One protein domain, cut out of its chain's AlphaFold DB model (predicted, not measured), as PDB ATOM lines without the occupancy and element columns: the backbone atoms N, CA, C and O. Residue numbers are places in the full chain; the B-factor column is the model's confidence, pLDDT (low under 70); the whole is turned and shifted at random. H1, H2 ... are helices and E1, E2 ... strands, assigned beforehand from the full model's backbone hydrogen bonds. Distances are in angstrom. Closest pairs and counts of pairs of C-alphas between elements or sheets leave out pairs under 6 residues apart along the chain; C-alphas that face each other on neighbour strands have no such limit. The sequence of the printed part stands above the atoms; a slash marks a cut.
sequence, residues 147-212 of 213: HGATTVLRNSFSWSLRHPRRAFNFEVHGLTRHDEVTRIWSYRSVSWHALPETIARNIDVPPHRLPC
ATOM      1  N   HIS A 147     107.664 188.397 149.110       88.00
ATOM      2  CA  HIS A 147     106.642 187.613 149.798       88.00
ATOM      3  C   HIS A 147     105.747 188.459 150.715       88.00
ATOM      4  O   HIS A 147     105.093 187.895 151.589       88.00
ATOM      5  N   GLY A 148     105.746 189.789 150.562       87.69
ATOM      6  CA  GLY A 148     104.912 190.711 151.344       87.69
ATOM      7  C   GLY A 148     105.365 190.926 152.794       87.69
ATOM      8  O   GLY A 148     104.716 191.641 153.561       87.69
ATOM      9  N   ALA A 149     106.493 190.341 153.203       88.81
ATOM     10  CA  ALA A 149     106.980 190.449 154.568       88.81
ATOM     11  C   ALA A 149     107.780 191.740 154.796       88.81
ATOM     12  O   ALA A 149     108.834 191.955 154.207       88.81
ATOM     13  N   THR A 150     107.323 192.561 155.742       89.00
ATOM     14  CA  THR A 150     107.992 193.810 156.161       89.00
ATOM     15  C   THR A 150     108.940 193.622 157.344       89.00
ATOM     16  O   THR A 150     109.674 194.532 157.729       89.00
ATOM     17  N   THR A 151     108.939 192.439 157.963       90.56
ATOM     18  CA  THR A 151     109.828 192.112 159.082       90.56
ATOM     19  C   THR A 151     110.360 190.690 158.964       90.56
ATOM     20  O   THR A 151     109.679 189.777 158.490       90.56
ATOM     21  N   VAL A 152     111.593 190.502 159.427       92.44
ATOM     22  CA  VAL A 152     112.248 189.193 159.508       92.44
ATOM     23  C   VAL A 152     112.846 189.014 160.901       92.44
ATOM     24  O   VAL A 152     113.400 189.947 161.479       92.44
ATOM     25  N   LEU A 153     112.725 187.820 161.468       91.56
ATOM     26  CA  LEU A 153     113.466 187.411 162.656       91.56
ATOM     27  C   LEU A 153     114.778 186.786 162.197       91.56
ATOM     28  O   LEU A 153     114.768 185.967 161.284       91.56
ATOM     29  N   ARG A 154     115.912 187.153 162.792       89.81
ATOM     30  CA  ARG A 154     117.210 186.604 162.384       89.81
ATOM     31  C   ARG A 154     118.217 186.476 163.512       89.81
ATOM     32  O   ARG A 154     118.170 187.189 164.509       89.81
ATOM     33  N   ASN A 155     119.171 185.586 163.298       87.75
ATOM     34  CA  ASN A 155     120.425 185.534 164.027       87.75
ATOM     35  C   ASN A 155     121.483 186.390 163.308       87.75
ATOM     36  O   ASN A 155     121.327 186.757 162.142       87.75
ATOM     37  N   SER A 156     122.577 186.721 163.995       84.06
ATOM     38  CA  SER A 156     123.704 187.408 163.355       84.06
ATOM     39  C   SER A 156     124.464 186.469 162.416       84.06
ATOM     40  O   SER A 156     124.510 185.253 162.617       84.06
ATOM     41  N   PHE A 157     125.118 187.022 161.401       77.88
ATOM     42  CA  PHE A 157     125.931 186.273 160.450       77.88
ATOM     43  C   PHE A 157     127.022 185.464 161.165       77.88
ATOM     44  O   PHE A 157     127.200 184.277 160.884       77.88
ATOM     45  N   SER A 158     127.669 186.056 162.175       75.69
ATOM     46  CA  SER A 158     128.664 185.383 163.021       75.69
ATOM     47  C   SER A 158     128.083 184.251 163.873       75.69
ATOM     48  O   SER A 158     128.801 183.314 164.225       75.69
ATOM     49  N   TRP A 159     126.796 184.309 164.227       80.56
ATOM     50  CA  TRP A 159     126.107 183.185 164.852       80.56
ATOM     51  C   TRP A 159     125.955 182.030 163.856       80.56
ATOM     52  O   TRP A 159     126.319 180.907 164.196       80.56
ATOM     53  N   SER A 160     125.547 182.292 162.609       73.19
ATOM     54  CA  SER A 160     125.429 181.239 161.579       73.19
ATOM     55  C   SER A 160     126.764 180.621 161.179       73.19
ATOM     56  O   SER A 160     126.807 179.422 160.927       73.19
ATOM     57  N   LEU A 161     127.858 181.394 161.172       70.12
ATOM     58  CA  LEU A 161     129.199 180.839 160.951       70.12
ATOM     59  C   LEU A 161     129.573 179.798 162.017       70.12
ATOM     60  O   LEU A 161     130.223 178.807 161.698       70.12
ATOM     61  N   ARG A 162     129.113 179.993 163.261       70.75
ATOM     62  CA  ARG A 162     129.363 179.089 164.395       70.75
ATOM     63  C   ARG A 162     128.382 177.919 164.481       70.75
ATOM     64  O   ARG A 162     128.710 176.915 165.105       70.75
ATOM     65  N   HIS A 163     127.221 178.028 163.835       71.25
ATOM     66  CA  HIS A 163     126.168 177.006 163.838       71.25
ATOM     67  C   HIS A 163     125.812 176.504 162.417       71.25
ATOM     68  O   HIS A 163     124.635 176.410 162.078       71.25
ATOM     69  N   PRO A 164     126.784 176.132 161.554       57.19
ATOM     70  CA  PRO A 164     126.506 175.748 160.166       57.19
ATOM     71  C   PRO A 164     125.912 174.336 160.028       57.19
ATOM     72  O   PRO A 164     125.571 173.907 158.925       57.19
ATOM     73  N   ARG A 165     125.842 173.558 161.118       54.19
ATOM     74  CA  ARG A 165     125.554 172.119 161.084       54.19
ATOM     75  C   ARG A 165     124.521 171.694 162.109       54.19
ATOM     76  O   ARG A 165     124.866 171.040 163.087       54.19
ATOM     77  N   ARG A 166     123.252 171.920 161.804       50.06
ATOM     78  CA  ARG A 166     122.190 171.027 162.270       50.06
ATOM     79  C   ARG A 166     121.217 170.816 161.120       50.06
ATOM     80  O   ARG A 166     120.200 171.477 161.021       50.06
ATOM     81  N   ALA A 167     121.561 169.887 160.226       40.97
ATOM     82  CA  ALA A 167     120.733 169.525 159.069       40.97
ATOM     83  C   ALA A 167     119.307 169.064 159.450       40.97
ATOM     84  O   ALA A 167     118.472 168.929 158.565       40.97
ATOM     85  N   PHE A 168     119.036 168.844 160.745       45.97
ATOM     86  CA  PHE A 168     117.750 168.395 161.276       45.97
ATOM     87  C   PHE A 168     117.373 168.976 162.650       45.97
ATOM     88  O   PHE A 168     116.391 168.523 163.226       45.97
ATOM     89  N   ASN A 169     118.079 169.987 163.170       46.03
ATOM     90  CA  ASN A 169     117.588 170.691 164.359       46.03
ATOM     91  C   ASN A 169     117.186 172.082 163.896       46.03
ATOM     92  O   ASN A 169     118.063 172.858 163.541       46.03
ATOM     93  N   PHE A 170     115.879 172.306 163.808       53.88
ATOM     94  CA  PHE A 170     115.070 173.445 164.271       53.88
ATOM     95  C   PHE A 170     115.681 174.852 164.483       53.88
ATOM     96  O   PHE A 170     114.935 175.822 164.484       53.88
ATOM     97  N   GLU A 171     116.992 175.014 164.615       60.75
ATOM     98  CA  GLU A 171     117.722 176.274 164.680       60.75
ATOM     99  C   GLU A 171     117.797 176.934 163.295       60.75
ATOM    100  O   GLU A 171     118.626 176.600 162.444       60.75
ATOM    101  N   VAL A 172     116.903 177.894 163.062       75.19
ATOM    102  CA  VAL A 172     116.811 178.620 161.791       75.19
ATOM    103  C   VAL A 172     117.599 179.922 161.863       75.19
ATOM    104  O   VAL A 172     117.640 180.613 162.879       75.19
ATOM    105  N   HIS A 173     118.269 180.285 160.771       78.75
ATOM    106  CA  HIS A 173     119.052 181.518 160.756       78.75
ATOM    107  C   HIS A 173     118.179 182.765 160.586       78.75
ATOM    108  O   HIS A 173     118.427 183.800 161.200       78.75
ATOM    109  N   GLY A 174     117.175 182.657 159.725       86.81
ATOM    110  CA  GLY A 174     116.210 183.701 159.450       86.81
ATOM    111  C   GLY A 174     114.832 183.077 159.349       86.81
ATOM    112  O   GLY A 174     114.694 181.973 158.819       86.81
ATOM    113  N   LEU A 175     113.836 183.789 159.852       90.56
ATOM    114  CA  LEU A 175     112.440 183.408 159.819       90.56
ATOM    115  C   LEU A 175     111.589 184.609 159.430       90.56
ATOM    116  O   LEU A 175     111.781 185.714 159.933       90.56
ATOM    117  N   THR A 176     110.601 184.378 158.581       91.06
ATOM    118  CA  THR A 176     109.529 185.342 158.353       91.06
ATOM    119  C   THR A 176     108.183 184.633 158.315       91.06
ATOM    120  O   THR A 176     108.100 183.454 157.962       91.06
ATOM    121  N   ARG A 177     107.129 185.341 158.724       87.94
ATOM    122  CA  ARG A 177     105.752 184.848 158.709       87.94
ATOM    123  C   ARG A 177     104.865 185.906 158.068       87.94
ATOM    124  O   ARG A 177     104.769 187.017 158.582       87.94
ATOM    125  N   HIS A 178     104.236 185.539 156.960       86.06
ATOM    126  CA  HIS A 178     103.287 186.371 156.227       86.06
ATOM    127  C   HIS A 178     102.188 185.468 155.663       86.06
ATOM    128  O   HIS A 178     102.510 184.377 155.184       86.06
ATOM    129  N   ASP A 179     100.926 185.889 155.781       84.25
ATOM    130  CA  ASP A 179      99.732 185.121 155.391       84.25
ATOM    131  C   ASP A 179      99.741 183.676 155.901       84.25
ATOM    132  O   ASP A 179      99.594 182.719 155.150       84.25
ATOM    133  N   GLU A 180     100.017 183.514 157.198       82.81
ATOM    134  CA  GLU A 180     100.122 182.220 157.896       82.81
ATOM    135  C   GLU A 180     101.243 181.280 157.416       82.81
ATOM    136  O   GLU A 180     101.563 180.312 158.106       82.81
ATOM    137  N   VAL A 181     101.949 181.610 156.334       88.62
ATOM    138  CA  VAL A 181     103.076 180.827 155.825       88.62
ATOM    139  C   VAL A 181     104.364 181.236 156.532       88.62
ATOM    140  O   VAL A 181     104.839 182.370 156.423       88.62
ATOM    141  N   THR A 182     104.965 180.277 157.233       89.69
ATOM    142  CA  THR A 182     106.298 180.437 157.823       89.69
ATOM    143  C   THR A 182     107.357 180.062 156.799       89.69
ATOM    144  O   THR A 182     107.317 178.978 156.216       89.69
ATOM    145  N   ARG A 183     108.319 180.958 156.582       91.25
ATOM    146  CA  ARG A 183     109.444 180.746 155.673       91.25
ATOM    147  C   ARG A 183     110.763 180.862 156.419       91.25
ATOM    148  O   ARG A 183     110.895 181.681 157.328       91.25
ATOM    149  N   ILE A 184     111.743 180.069 156.000       89.38
ATOM    150  CA  ILE A 184     113.102 180.082 156.545       89.38
ATOM    151  C   ILE A 184     114.120 180.497 155.499       89.38
ATOM    152  O   ILE A 184     113.968 180.213 154.310       89.38
ATOM    153  N   TRP A 185     115.167 181.173 155.955       88.44
ATOM    154  CA  TRP A 185     116.241 181.625 155.088       88.44
ATOM    155  C   TRP A 185     117.234 180.500 154.789       88.44
ATOM    156  O   TRP A 185     117.784 179.886 155.707       88.44
ATOM    157  N   SER A 186     117.529 180.288 153.507       81.62
ATOM    158  CA  SER A 186     118.593 179.398 153.043       81.62
ATOM    159  C   SER A 186     119.765 180.207 152.503       81.62
ATOM    160  O   SER A 186     119.653 180.877 151.480       81.62
ATOM    161  N   TYR A 187     120.935 180.076 153.131       75.38
ATOM    162  CA  TYR A 187     122.176 180.662 152.611       75.38
ATOM    163  C   TYR A 187     122.706 179.975 151.353       75.38
ATOM    164  O   TYR A 187     123.491 180.572 150.625       75.38
ATOM    165  N   ARG A 188     122.290 178.731 151.091       73.56
ATOM    166  CA  ARG A 188     122.741 177.980 149.915       73.56
ATOM    167  C   ARG A 188     122.139 178.525 148.623       73.56
ATOM    168  O   ARG A 188     122.825 178.524 147.612       73.56
ATOM    169  N   SER A 189     120.870 178.918 148.673       75.75
ATOM    170  CA  SER A 189     120.098 179.416 147.527       75.75
ATOM    171  C   SER A 189     119.761 180.900 147.638       75.75
ATOM    172  O   SER A 189     118.985 181.399 146.833       75.75
ATOM    173  N   VAL A 190     120.251 181.557 148.699       81.88
ATOM    174  CA  VAL A 190     120.024 182.976 149.008       81.88
ATOM    175  C   VAL A 190     118.531 183.338 148.888       81.88
ATOM    176  O   VAL A 190     118.154 184.320 148.257       81.88
ATOM    177  N   SER A 191     117.659 182.499 149.463       86.50
ATOM    178  CA  SER A 191     116.206 182.608 149.281       86.50
ATOM    179  C   SER A 191     115.393 182.077 150.465       86.50
ATOM    180  O   SER A 191     115.899 181.341 151.321       86.50
ATOM    181  N   TRP A 192     114.114 182.463 150.505       89.88
ATOM    182  CA  TRP A 192     113.135 182.010 151.489       89.88
ATOM    183  C   TRP A 192     112.448 180.717 151.042       89.88
ATOM    184  O   TRP A 192     111.944 180.623 149.927       89.88
ATOM    185  N   HIS A 193     112.377 179.733 151.938       89.12
ATOM    186  CA  HIS A 193     111.704 178.451 151.700       89.12
ATOM    187  C   HIS A 193     110.544 178.276 152.665       89.12
ATOM    188  O   HIS A 193     110.715 178.471 153.869       89.12
ATOM    189  N   ALA A 194     109.374 177.902 152.153       89.88
ATOM    190  CA  ALA A 194     108.211 177.620 152.985       89.88
ATOM    191  C   ALA A 194     108.435 176.357 153.825       89.88
ATOM    192  O   ALA A 194     108.931 175.344 153.328       89.88
ATOM    193  N   LEU A 195     108.043 176.422 155.095       86.31
ATOM    194  CA  LEU A 195     108.008 175.268 155.980       86.31
ATOM    195  C   LEU A 195     106.572 174.771 156.162       86.31
ATOM    196  O   LEU A 195     105.673 175.585 156.390       86.31
ATOM    197  N   PRO A 196     106.357 173.443 156.161       85.12
ATOM    198  CA  PRO A 196     105.127 172.855 156.663       85.12
ATOM    199  C   PRO A 196     104.880 173.272 158.116       85.12
ATOM    200  O   PRO A 196     105.808 173.333 158.927       85.12
ATOM    201  N   GLU A 197     103.618 173.498 158.472       83.44
ATOM    202  CA  GLU A 197     103.240 173.989 159.800       83.44
ATOM    203  C   GLU A 197     103.659 173.037 160.937       83.44
ATOM    204  O   GLU A 197     104.051 173.477 162.018       83.44
ATOM    205  N   THR A 198     103.662 171.729 160.670       81.81
ATOM    206  CA  THR A 198     104.121 170.682 161.599       81.81
ATOM    207  C   THR A 198     105.590 170.836 161.995       81.81
ATOM    208  O   THR A 198     105.965 170.513 163.122       81.81
ATOM    209  N   ILE A 199     106.419 171.359 161.091       80.12
ATOM    210  CA  ILE A 199     107.832 171.651 161.346       80.12
ATOM    211  C   ILE A 199     107.959 173.042 161.967       80.12
ATOM    212  O   ILE A 199     108.699 173.212 162.933       80.12
ATOM    213  N   ALA A 200     107.195 174.016 161.464       80.44
ATOM    214  CA  ALA A 200     107.268 175.409 161.894       80.44
ATOM    215  C   ALA A 200     106.972 175.622 163.389       80.44
ATOM    216  O   ALA A 200     107.469 176.576 163.975       80.44
ATOM    217  N   ARG A 201     106.191 174.742 164.028       77.50
ATOM    218  CA  ARG A 201     105.901 174.822 165.473       77.50
ATOM    219  C   ARG A 201     107.065 174.394 166.369       77.50
ATOM    220  O   ARG A 201     107.062 174.731 167.545       77.50
ATOM    221  N   ASN A 202     108.033 173.665 165.820       77.44
ATOM    222  CA  ASN A 202     109.142 173.080 166.572       77.44
ATOM    223  C   ASN A 202     110.478 173.790 166.315       77.44
ATOM    224  O   ASN A 202     111.501 173.319 166.796       77.44
ATOM    225  N   ILE A 203     110.493 174.885 165.544       79.31
ATOM    226  CA  ILE A 203     111.719 175.640 165.250       79.31
ATOM    227  C   ILE A 203     112.103 176.584 166.392       79.31
ATOM    228  O   ILE A 203     111.253 177.273 166.960       79.31
ATOM    229  N   ASP A 204     113.401 176.683 166.656       79.75
ATOM    230  CA  ASP A 204     113.965 177.695 167.539       79.75
ATOM    231  C   ASP A 204     113.924 179.045 166.826       79.75
ATOM    232  O   ASP A 204     114.632 179.301 165.845       79.75
ATOM    233  N   VAL A 205     113.041 179.911 167.314       82.56
ATOM    234  CA  VAL A 205     112.790 181.218 166.715       82.56
ATOM    235  C   VAL A 205     113.991 182.141 166.958       82.56
ATOM    236  O   VAL A 205     114.412 182.307 168.105       82.56
ATOM    237  N   PRO A 206     114.531 182.805 165.917       86.44
ATOM    238  CA  PRO A 206     115.610 183.761 166.105       86.44
ATOM    239  C   PRO A 206     115.164 184.938 166.986       86.44
ATOM    240  O   PRO A 206     114.066 185.469 166.792       86.44
ATOM    241  N   PRO A 207     116.009 185.412 167.915       84.19
ATOM    242  CA  PRO A 207     115.592 186.381 168.924       84.19
ATOM    243  C   PRO A 207     115.490 187.817 168.392       84.19
ATOM    244  O   PRO A 207     114.816 188.649 168.998       84.19
ATOM    245  N   HIS A 208     116.159 188.149 167.282       87.50
ATOM    246  CA  HIS A 208     116.243 189.532 166.815       87.50
ATOM    247  C   HIS A 208     115.261 189.810 165.686       87.50
ATOM    248  O   HIS A 208     115.398 189.286 164.582       87.50
ATOM    249  N   ARG A 209     114.306 190.704 165.948       89.44
ATOM    250  CA  ARG A 209     113.430 191.258 164.918       89.44
ATOM    251  C   ARG A 209     114.144 192.369 164.157       89.44
ATOM    252  O   ARG A 209     114.644 193.319 164.750       89.44
ATOM    253  N   LEU A 210     114.139 192.253 162.838       88.25
ATOM    254  CA  LEU A 210     114.661 193.236 161.908       88.25
ATOM    255  C   LEU A 210     113.508 193.779 161.047       88.25
ATOM    256  O   LEU A 210     112.888 193.002 160.316       88.25
ATOM    257  N   PRO A 211     113.227 195.090 161.097       89.25
ATOM    258  CA  PRO A 211     112.375 195.729 160.108       89.25
ATOM    259  C   PRO A 211     113.100 195.788 158.763       89.25
ATOM    260  O   PRO A 211     114.270 196.181 158.692       89.25
ATOM    261  N   CYS A 212     112.405 195.377 157.710       86.88
ATOM    262  CA  CYS A 212     112.881 195.492 156.345       86.88
ATOM    263  C   CYS A 212     112.339 196.792 155.737       86.88
ATOM    264  O   CYS A 212     111.147 197.062 155.896       86.88
TER     265      CYS A 212
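What this domain is: This is residues 147 to 212 of the 213 residues of an uncharacterized protein of Vannielia litorea (UniProt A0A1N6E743). A strongly twisted sheet of five short strands forms the body, with the little helix H1 and a long loop off to one side and the very short helix H2 only grazing the sheet. From H2, residues 201 to 207 cross over the sheet to E5, at the opposite edge from E4. The printed part has 66 residues with two named helices and five named strands, in the order E1, H1, E2, E3, E4, H2, E5, and its class is mixed, helices and strands. The sheet's order is E4, E3, E2, E1, E5, all antiparallel. The whole is compact, with a radius of gyration of the C-alphas of 11.3 A, and rounded, with spans of 31 by 27 by 23 A.

Where its parts are: Strand E1, residues 151 to 154, begins at C-alpha 151 (109.828, 192.112, 159.082) and is 9.8 A long. Helix H1 is residues 157 to 162, 8.9 A. Strand E2, residues 174 to 178, is 13.6 A long, and E3, residues 181 to 186, is 15.8 A, beginning at C-alpha 181 (103.076, 180.827, 155.825). Strand E4 is residues 191 to 194, 10.1 A, and helix H2 is residues 197 to 200, 4.8 A. Strand E5, residues 208 to 211, is 9.9 A long and ends at C-alpha 211 (112.375, 195.729, 160.108).

How they stand to each other: E1 is antiparallel to the edge strand E5 at 151 degrees, with N 154 and O 208 2.8 A apart, within hydrogen-bond range. On its other side E1 is antiparallel to E2 at 152 degrees, with N 153 and O 175 at 2.8 A. The pairing of E2 is staggered: residues 174 to 175 pair with E1 and residues 175 to 178 with E3. E2, E3 and E4 form a meander, each strand the antiparallel neighbour of the one before. The hairpin of E2 and E3 has N 183 and O 176 at 2.9 A, and the hairpin of E3 and E4 has N 193 and O 184 at 2.9 A. E4 is the other edge strand. H1 is not on the sheet and is apart from E3, E4, E5 and H2. H2 only grazes the sheet with residues 197 to 200; its closest C-alphas to E3 are those of Ala 200 and Thr 182, 6.5 A apart. In H1 every O i to N i+4 pair is within hydrogen-bond range; H2 is too short for such a pair.

The domain as a whole: The two C-alphas farthest apart, those of Arg 162 and Asp 179, are 31.6 A apart. The printed part has no cut. The link from H1 to E2, 11 residues, is long. The mean pLDDT of the printed part is 80.0, and residues 164 to 171, in that link, are under 70.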